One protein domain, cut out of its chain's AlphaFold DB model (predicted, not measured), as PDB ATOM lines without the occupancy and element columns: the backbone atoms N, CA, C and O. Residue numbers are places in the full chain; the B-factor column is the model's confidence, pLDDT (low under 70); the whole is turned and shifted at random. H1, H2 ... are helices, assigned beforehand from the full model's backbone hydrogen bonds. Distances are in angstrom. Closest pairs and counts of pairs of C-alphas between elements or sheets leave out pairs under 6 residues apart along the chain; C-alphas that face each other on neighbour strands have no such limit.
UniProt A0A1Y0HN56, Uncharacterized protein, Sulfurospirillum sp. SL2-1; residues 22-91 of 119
ATOM      1  N   ALA A  22      64.913  20.796  96.413       52.94
ATOM      2  CA  ALA A  22      65.504  21.798  95.540       52.94
ATOM      3  C   ALA A  22      65.243  21.399  94.082       52.94
ATOM      4  O   ALA A  22      65.849  20.447  93.580       52.94
ATOM      5  N   CYS A  23      64.380  22.140  93.384       59.47
ATOM      6  CA  CYS A  23      64.425  22.174  91.924       59.47
ATOM      7  C   CYS A  23      65.740  22.864  91.538       59.47
ATOM      8  O   CYS A  23      65.842  24.083  91.537       59.47
ATOM      9  N   GLY A  24      66.797  22.090  91.317       62.06
ATOM     10  CA  GLY A  24      67.948  22.555  90.540       62.06
ATOM     11  C   GLY A  24      67.675  22.275  89.070       62.06
ATOM     12  O   GLY A  24      66.788  21.483  88.782       62.06
ATOM     13  N   GLY A  25      68.393  22.891  88.139       70.62
ATOM     14  CA  GLY A  25      68.210  22.600  86.717       70.62
ATOM     15  C   GLY A  25      68.564  23.775  85.823       70.62
ATOM     16  O   GLY A  25      68.295  24.926  86.169       70.62
ATOM     17  N   SER A  26      69.117  23.490  84.648       82.69
ATOM     18  CA  SER A  26      69.113  24.462  83.560       82.69
ATOM     19  C   SER A  26      67.681  24.700  83.102       82.69
ATOM     20  O   SER A  26      66.933  23.749  82.866       82.69
ATOM     21  N   CYS A  27      67.295  25.961  82.901       81.62
ATOM     22  CA  CYS A  27      65.971  26.287  82.374       81.62
ATOM     23  C   CYS A  27      65.700  25.600  81.022       81.62
ATOM     24  O   CYS A  27      64.559  25.247  80.743       81.62
ATOM     25  N   LEU A  28      66.732  25.316  80.216       84.69
ATOM     26  CA  LEU A  28      66.601  24.621  78.930       84.69
ATOM     27  C   LEU A  28      66.325  23.118  79.050       84.69
ATOM     28  O   LEU A  28      65.888  22.503  78.076       84.69
ATOM     29  N   GLU A  29      66.593  22.514  80.207       81.69
ATOM     30  CA  GLU A  29      66.205  21.129  80.478       81.69
ATOM     31  C   GLU A  29      64.677  21.021  80.541       81.69
ATOM     32  O   GLU A  29      64.076  20.178  79.874       81.69
ATOM     33  N   CYS A  30      64.053  21.945  81.271       76.38
ATOM     34  CA  CYS A  30      62.607  22.001  81.463       76.38
ATOM     35  C   CYS A  30      61.877  22.680  80.296       76.38
ATOM     36  O   CYS A  30      60.830  22.212  79.850       76.38
ATOM     37  N   HIS A  31      62.463  23.739  79.739       79.81
ATOM     38  CA  HIS A  31      61.894  24.546  78.664       79.81
ATOM     39  C   HIS A  31      62.688  24.383  77.364       79.81
ATOM     40  O   HIS A  31      63.136  25.345  76.744       79.81
ATOM     41  N   SER A  32      62.847  23.142  76.907       83.69
ATOM     42  CA  SER A  32      63.636  22.816  75.706       83.69
ATOM     43  C   SER A  32      63.182  23.532  74.424       83.69
ATOM     44  O   SER A  32      63.998  23.752  73.528       83.69
ATOM     45  N   LYS A  33      61.913  23.962  74.354       84.69
ATOM     46  CA  LYS A  33      61.369  24.784  73.259       84.69
ATOM     47  C   LYS A  33      62.012  26.170  73.149       84.69
ATOM     48  O   LYS A  33      61.887  26.781  72.098       84.69
ATOM     49  N   LEU A  34      62.699  26.654  74.187       82.00
ATOM     50  CA  LEU A  34      63.402  27.939  74.162       82.00
ATOM     51  C   LEU A  34      64.747  27.869  73.430       82.00
ATOM     52  O   LEU A  34      65.262  28.909  73.033       82.00
ATOM     53  N   ARG A  35      65.313  26.672  73.205       88.06
ATOM     54  CA  ARG A  35      66.630  26.522  72.559       88.06
ATOM     55  C   ARG A  35      66.789  27.300  71.245       88.06
ATOM     56  O   ARG A  35      67.836  27.918  71.087       88.06
ATOM     57  N   PRO A  36      65.812  27.319  70.318       90.25
ATOM     58  CA  PRO A  36      65.946  28.079  69.075       90.25
ATOM     59  C   PRO A  36      65.923  29.601  69.272       90.25
ATOM     60  O   PRO A  36      66.402  30.329  68.410       90.25
ATOM     61  N   TYR A  37      65.365  30.077  70.387       88.88
ATOM     62  CA  TYR A  37      65.090  31.491  70.652       88.88
ATOM     63  C   TYR A  37      66.092  32.126  71.615       88.88
ATOM     64  O   TYR A  37      66.146  33.343  71.715       88.88
ATOM     65  N   ILE A  38      66.925  31.331  72.294       89.69
ATOM     66  CA  ILE A  38      67.821  31.816  73.355       89.69
ATOM     67  C   ILE A  38      68.824  32.885  72.895       89.69
ATOM     68  O   ILE A  38      69.352  33.623  73.713       89.69
ATOM     69  N   ASN A  39      69.077  32.984  71.591       91.94
ATOM     70  CA  ASN A  39      69.982  33.976  71.011       91.94
ATOM     71  C   ASN A  39      69.255  35.167  70.374       91.94
ATOM     72  O   ASN A  39      69.908  36.013  69.765       91.94
ATOM     73  N   ASP A  40      67.926  35.235  70.462       93.38
ATOM     74  CA  ASP A  40      67.205  36.414  70.002       93.38
ATOM     75  C   ASP A  40      67.394  37.595  70.966       93.38
ATOM     76  O   ASP A  40      67.798  37.442  72.122       93.38
ATOM     77  N   GLN A  41      67.096  38.799  70.476       90.06
ATOM     78  CA  GLN A  41      67.315  40.040  71.216       90.06
ATOM     79  C   GLN A  41      66.584  40.086  72.570       90.06
ATOM     80  O   GLN A  41      67.071  40.728  73.497       90.06
ATOM     81  N   ASN A  42      65.434  39.421  72.694       88.38
ATOM     82  CA  ASN A  42      64.577  39.489  73.877       88.38
ATOM     83  C   ASN A  42      64.864  38.363  74.885       88.38
ATOM     84  O   ASN A  42      64.531  38.502  76.060       88.38
ATOM     85  N   HIS A  43      65.484  37.264  74.451       90.12
ATOM     86  CA  HIS A  43      65.768  36.085  75.272       90.12
ATOM     87  C   HIS A  43      67.267  35.851  75.521       90.12
ATOM     88  O   HIS A  43      67.608  34.956  76.294       90.12
ATOM     89  N   ALA A  44      68.159  36.670  74.951       91.44
ATOM     90  CA  ALA A  44      69.612  36.580  75.138       91.44
ATOM     91  C   ALA A  44      70.057  36.554  76.611       91.44
ATOM     92  O   ALA A  44      71.045  35.895  76.935       91.44
ATOM     93  N   ILE A  45      69.306  37.203  77.509       89.44
ATOM     94  CA  ILE A  45      69.550  37.194  78.963       89.44
ATOM     95  C   ILE A  45      69.563  35.778  79.560       89.44
ATOM     96  O   ILE A  45      70.279  35.507  80.520       89.44
ATOM     97  N   LEU A  46      68.840  34.830  78.960       89.12
ATOM     98  CA  LEU A  46      68.809  33.442  79.419       89.12
ATOM     99  C   LEU A  46      70.162  32.733  79.263       89.12
ATOM    100  O   LEU A  46      70.419  31.766  79.983       89.12
ATOM    101  N   ASN A  47      71.039  33.217  78.374       91.56
ATOM    102  CA  ASN A  47      72.409  32.718  78.283       91.56
ATOM    103  C   ASN A  47      73.196  33.003  79.568       91.56
ATOM    104  O   ASN A  47      73.979  32.159  79.993       91.56
ATOM    105  N   GLU A  48      72.955  34.137  80.231       91.62
ATOM    106  CA  GLU A  48      73.568  34.441  81.528       91.62
ATOM    107  C   GLU A  48      73.077  33.455  82.594       91.62
ATOM    108  O   GLU A  48      73.883  32.881  83.323       91.62
ATOM    109  N   CYS A  49      71.775  33.152  82.615       89.00
ATOM    110  CA  CYS A  49      71.192  32.206  83.567       89.00
ATOM    111  C   CYS A  49      71.861  30.828  83.491       89.00
ATOM    112  O   CYS A  49      72.219  30.259  84.523       89.00
ATOM    113  N   ILE A  50      72.066  30.296  82.280       89.88
ATOM    114  CA  ILE A  50      72.664  28.965  82.099       89.88
ATOM    115  C   ILE A  50      74.173  28.929  82.372       89.88
ATOM    116  O   ILE A  50      74.721  27.837  82.450       89.88
ATOM    117  N   THR A  51      74.856  30.065  82.569       91.44
ATOM    118  CA  THR A  51      76.266  30.045  83.014       91.44
ATOM    119  C   THR A  51      76.389  29.520  84.444       91.44
ATOM    120  O   THR A  51      77.297  28.739  84.728       91.44
ATOM    121  N   CYS A  52      75.437  29.866  85.318       89.06
ATOM    122  CA  CYS A  52      75.378  29.406  86.707       89.06
ATOM    123  C   CYS A  52      74.423  28.215  86.880       89.06
ATOM    124  O   CYS A  52      74.753  27.238  87.549       89.06
ATOM    125  N   HIS A  53      73.256  28.252  86.232       87.00
ATOM    126  CA  HIS A  53      72.269  27.171  86.224       87.00
ATOM    127  C   HIS A  53      72.518  26.214  85.051       87.00
ATOM    128  O   HIS A  53      71.708  26.088  84.134       87.00
ATOM    129  N   ASN A  54      73.670  25.545  85.064       86.38
ATOM    130  CA  ASN A  54      74.073  24.567  84.041       86.38
ATOM    131  C   ASN A  54      73.903  23.105  84.479       86.38
ATOM    132  O   ASN A  54      74.079  22.196  83.669       86.38
ATOM    133  N   GLN A  55      73.592  22.869  85.752       81.88
ATOM    134  CA  GLN A  55      73.471  21.520  86.289       81.88
ATOM    135  C   GLN A  55      72.088  20.938  86.003       81.88
ATOM    136  O   GLN A  55      71.108  21.686  86.014       81.88
ATOM    137  N   PRO A  56      71.989  19.618  85.783       73.44
ATOM    138  CA  PRO A  56      70.711  18.959  85.601       73.44
ATOM    139  C   PRO A  56      69.875  18.992  86.882       73.44
ATOM    140  O   PRO A  56      70.404  19.062  88.000       73.44
ATOM    141  N   SER A  57      68.557  18.899  86.729       74.44
ATOM    142  CA  SER A  57      67.659  18.802  87.870       74.44
ATOM    143  C   SER A  57      67.891  17.520  88.647       74.44
ATOM    144  O   SER A  57      67.715  16.422  88.122       74.44
ATOM    145  N   LYS A  58      68.249  17.653  89.934       65.56
ATOM    146  CA  LYS A  58      68.598  16.515  90.805       65.56
ATOM    147  C   LYS A  58      67.508  15.441  90.875       65.56
ATOM    148  O   LYS A  58      67.833  14.299  91.166       65.56
ATOM    149  N   ASN A  59      66.254  15.793  90.579       64.62
ATOM    150  CA  ASN A  59      65.113  14.874  90.571       64.62
ATOM    151  C   ASN A  59      64.232  15.010  89.312       64.62
ATOM    152  O   ASN A  59      63.077  14.585  89.331       64.62
ATOM    153  N   GLY A  60      64.724  15.652  88.242       63.69
ATOM    154  CA  GLY A  60      63.922  15.939  87.043       63.69
ATOM    155  C   GLY A  60      62.686  16.805  87.318       63.69
ATOM    156  O   GLY A  60      61.710  16.759  86.568       63.69
ATOM    157  N   GLN A  61      62.689  17.545  88.430       70.12
ATOM    158  CA  GLN A  61      61.586  18.414  88.805       70.12
ATOM    159  C   GLN A  61      61.702  19.722  88.039       70.12
ATOM    160  O   GLN A  61      62.686  20.452  88.174       70.12
ATOM    161  N   CYS A  62      60.671  19.983  87.248       73.12
ATOM    162  CA  CYS A  62      60.500  21.199  86.482       73.12
ATOM    163  C   CYS A  62      59.306  21.954  87.049       73.12
ATOM    164  O   CYS A  62      58.192  21.427  87.077       73.12
ATOM    165  N   GLY A  63      59.562  23.174  87.508       66.75
ATOM    166  CA  GLY A  63      58.508  24.130  87.800       66.75
ATOM    167  C   GLY A  63      57.875  24.634  86.511       66.75
ATOM    168  O   GLY A  63      58.417  24.485  85.412       66.75
ATOM    169  N   ARG A  64      56.708  25.244  86.657       67.44
ATOM    170  CA  ARG A  64      56.066  26.002  85.590       67.44
ATOM    171  C   ARG A  64      56.877  27.243  85.228       67.44
ATOM    172  O   ARG A  64      57.031  27.566  84.055       67.44
ATOM    173  N   ASP A  65      57.426  27.886  86.247       73.00
ATOM    174  CA  ASP A  65      58.419  28.940  86.154       73.00
ATOM    175  C   ASP A  65      59.489  28.740  87.244       73.00
ATOM    176  O   ASP A  65      59.470  27.763  88.002       73.00
ATOM    177  N   CYS A  66      60.441  29.669  87.324       78.38
ATOM    178  CA  CYS A  66      61.487  29.655  88.344       78.38
ATOM    179  C   CYS A  66      60.920  29.738  89.773       78.38
ATOM    180  O   CYS A  66      61.530  29.226  90.713       78.38
ATOM    181  N   PHE A  67      59.771  30.395  89.951       79.69
ATOM    182  CA  PHE A  67      59.210  30.752  91.251       79.69
ATOM    183  C   PHE A  67      58.316  29.673  91.868       79.69
ATOM    184  O   PHE A  67      58.087  29.685  93.076       79.69
ATOM    185  N   ASP A  68      57.886  28.687  91.081       76.88
ATOM    186  CA  ASP A  68      57.242  27.470  91.591       76.88
ATOM    187  C   ASP A  68      58.148  26.709  92.584       76.88
ATOM    188  O   ASP A  68      57.650  26.015  93.471       76.88
ATOM    189  N   CYS A  69      59.473  26.854  92.460       75.25
ATOM    190  CA  CYS A  69      60.444  26.239  93.368       75.25
ATOM    191  C   CYS A  69      61.304  27.249  94.149       75.25
ATOM    192  O   CYS A  69      61.835  26.908  95.207       75.25
ATOM    193  N   HIS A  70      61.450  28.485  93.664       77.62
ATOM    194  CA  HIS A  70      62.200  29.542  94.344       77.62
ATOM    195  C   HIS A  70      61.286  30.666  94.832       77.62
ATOM    196  O   HIS A  70      60.437  31.169  94.111       77.62
ATOM    197  N   SER A  71      61.506  31.162  96.050       83.12
ATOM    198  CA  SER A  71      60.807  32.371  96.499       83.12
ATOM    199  C   SER A  71      61.214  33.569  95.639       83.12
ATOM    200  O   SER A  71      62.385  33.949  95.614       83.12
ATOM    201  N   GLN A  72      60.231  34.187  94.988       82.81
ATOM    202  CA  GLN A  72      60.425  35.377  94.163       82.81
ATOM    203  C   GLN A  72      61.100  36.520  94.936       82.81
ATOM    204  O   GLN A  72      62.045  37.132  94.444       82.81
ATOM    205  N   GLU A  73      60.672  36.762  96.178       85.81
ATOM    206  CA  GLU A  73      61.270  37.769  97.059       85.81
ATOM    207  C   GLU A  73      62.759  37.493  97.305       85.81
ATOM    208  O   GLU A  73      63.588  38.390  97.160       85.81
ATOM    209  N   LYS A  74      63.113  36.241  97.620       86.00
ATOM    210  CA  LYS A  74      64.505  35.858  97.897       86.00
ATOM    211  C   LYS A  74      65.391  35.975  96.661       86.00
ATOM    212  O   LYS A  74      66.511  36.457  96.783       86.00
ATOM    213  N   VAL A  75      64.890  35.579  95.490       85.62
ATOM    214  CA  VAL A  75      65.614  35.733  94.217       85.62
ATOM    215  C   VAL A  75      65.882  37.212  93.940       85.62
ATOM    216  O   VAL A  75      67.011  37.595  93.650       85.62
ATOM    217  N   TYR A  76      64.881  38.077  94.121       85.44
ATOM    218  CA  TYR A  76      65.048  39.520  93.930       85.44
ATOM    219  C   TYR A  76      65.887  40.204  95.013       85.44
ATOM    220  O   TYR A  76      66.400  41.298  94.775       85.44
ATOM    221  N   ALA A  77      66.055  39.600  96.186       90.31
ATOM    222  CA  ALA A  77      66.938  40.127  97.220       90.31
ATOM    223  C   ALA A  77      68.432  39.974  96.864       90.31
ATOM    224  O   ALA A  77      69.257  40.707  97.413       90.31
ATOM    225  N   GLN A  78      68.782  39.079  95.932       90.56
ATOM    226  CA  GLN A  78      70.149  38.898  95.428       90.56
ATOM    227  C   GLN A  78      70.506  40.020  94.447       90.56
ATOM    228  O   GLN A  78      70.327  39.909  93.234       90.56
ATOM    229  N   LYS A  79      70.948  41.156  94.992       89.56
ATOM    230  CA  LYS A  79      71.277  42.369  94.221       89.56
ATOM    231  C   LYS A  79      72.590  42.267  93.444       89.56
ATOM    232  O   LYS A  79      72.834  43.087  92.572       89.56
ATOM    233  N   ASP A  80      73.428  41.302  93.789       93.44
ATOM    234  CA  ASP A  80      74.711  41.005  93.155       93.44
ATOM    235  C   ASP A  80      74.565  40.246  91.827       93.44
ATOM    236  O   ASP A  80      75.492  40.240  91.021       93.44
ATOM    237  N   VAL A  81      73.393  39.656  91.569       90.50
ATOM    238  CA  VAL A  81      73.091  38.939  90.325       90.50
ATOM    239  C   VAL A  81      72.090  39.749  89.503       90.50
ATOM    240  O   VAL A  81      70.876  39.648  89.688       90.50
ATOM    241  N   ASN A  82      72.595  40.563  88.574       90.75
ATOM    242  CA  ASN A  82      71.763  41.461  87.763       90.75
ATOM    243  C   ASN A  82      70.673  40.709  86.981       90.75
ATOM    244  O   ASN A  82      69.519  41.143  86.983       90.75
ATOM    245  N   ALA A  83      70.986  39.538  86.412       89.69
ATOM    246  CA  ALA A  83      70.008  38.707  85.706       89.69
ATOM    247  C   ALA A  83      68.776  38.330  86.552       89.69
ATOM    248  O   ALA A  83      67.682  38.178  86.009       89.69
ATOM    249  N   HIS A  84      68.896  38.227  87.883       90.44
ATOM    250  CA  HIS A  84      67.737  37.973  88.750       90.44
ATOM    251  C   HIS A  84      66.762  39.153  88.787       90.44
ATOM    252  O   HIS A  84      65.558  38.956  88.960       90.44
ATOM    253  N   GLN A  85      67.256  40.380  88.621       88.88
ATOM    254  CA  GLN A  85      66.413  41.575  88.583       88.88
ATOM    255  C   GLN A  85      65.692  41.708  87.241       88.88
ATOM    256  O   GLN A  85      64.517  42.082  87.217       88.88
ATOM    257  N   GLU A  86      66.362  41.325  86.152       87.12
ATOM    258  CA  GLU A  86      65.811  41.347  84.794       87.12
ATOM    259  C   GLU A  86      64.596  40.427  84.622       87.12
ATOM    260  O   GLU A  86      63.737  40.696  83.790       87.12
ATOM    261  N   LEU A  87      64.410  39.417  85.480       84.19
ATOM    262  CA  LEU A  87      63.197  38.581  85.484       84.19
ATOM    263  C   LEU A  87      61.890  39.388  85.607       84.19
ATOM    264  O   LEU A  87      60.828  38.924  85.193       84.19
ATOM    265  N   LYS A  88      61.938  40.601  86.175       83.19
ATOM    266  CA  LYS A  88      60.772  41.496  86.276       83.19
ATOM    267  C   LYS A  88      60.333  42.032  84.911       83.19
ATOM    268  O   LYS A  88      59.156  42.343  84.732       83.19
ATOM    269  N   THR A  89      61.253  42.138  83.952       84.19
ATOM    270  CA  THR A  89      60.977  42.691  82.620       84.19
ATOM    271  C   THR A  89      60.280  41.677  81.721       84.19
ATOM    272  O   THR A  89      59.498  42.081  80.861       84.19
ATOM    273  N   CYS A  90      60.443  40.373  81.971       82.75
ATOM    274  CA  CYS A  90      59.801  39.314  81.190       82.75
ATOM    275  C   CYS A  90      58.285  39.543  81.084       82.75
ATOM    276  O   CYS A  90      57.729  39.509  79.987       82.75
ATOM    277  N   GLY A  91      57.631  39.897  82.200       77.31
ATOM    278  CA  GLY A  91      56.186  40.151  82.284       77.31
ATOM    279  C   GLY A  91      55.661  41.281  81.386       77.31
ATOM    280  O   GLY A  91      54.453  41.374  81.173       77.31
TER     281      GLY A  91
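Overview. This is residues 22 to 91 of the 119 residues of an uncharacterized protein of Sulfurospirillum sp. SL2-1 (UniProt A0A1Y0HN56). This domain has little regular structure: long loops with four short helices set among them. H4 and H3 lie at one end, H1 at the opposite end, and H2 between H1 and H4, off to one side. The printed part has 70 residues, 26 in helices H1 to H4, all helix with no named strand; it is compact, with a radius of gyration of the C-alphas of 11.8 A and spans of 29 by 28 by 21 A.

Arrangement. Start at H4, residues 82 to 90. H3, residues 72 to 77, only just touches it, with 3 pairs of C-alphas within 8 A, only at the corner; the closest C-alphas, of Tyr 76 and Gln 85, are 5.9 A apart. H2, residues 46 to 52, is close but not clearly touching H4: the closest C-alphas, of Cys 49 and Ala 83, are 6.9 A apart. H1, residues 27 to 30, is close but not clearly touching H2: the closest C-alphas, of Cys 27 and Ile 50, are 7.2 A apart. Every O i to N i+4 pair is within hydrogen-bond range in H3, 2 of 3 in H2 and 1 of 5 in H4, where 4 of 6 O i to N i+3 pairs are; H1 is too short.

Along the chain. Find C-alpha 27 at (65.971, 26.287, 82.374), where H1 begins. H4 runs 13.8 A to C-alpha 90 at (59.801, 39.314, 81.190).

Size, cuts and confidence. The printed part has no cut. Links H1 to H2 and H2 to H3 are long. Residues 22 to 24, 58 to 60 and 63 to 64 have pLDDT under 70.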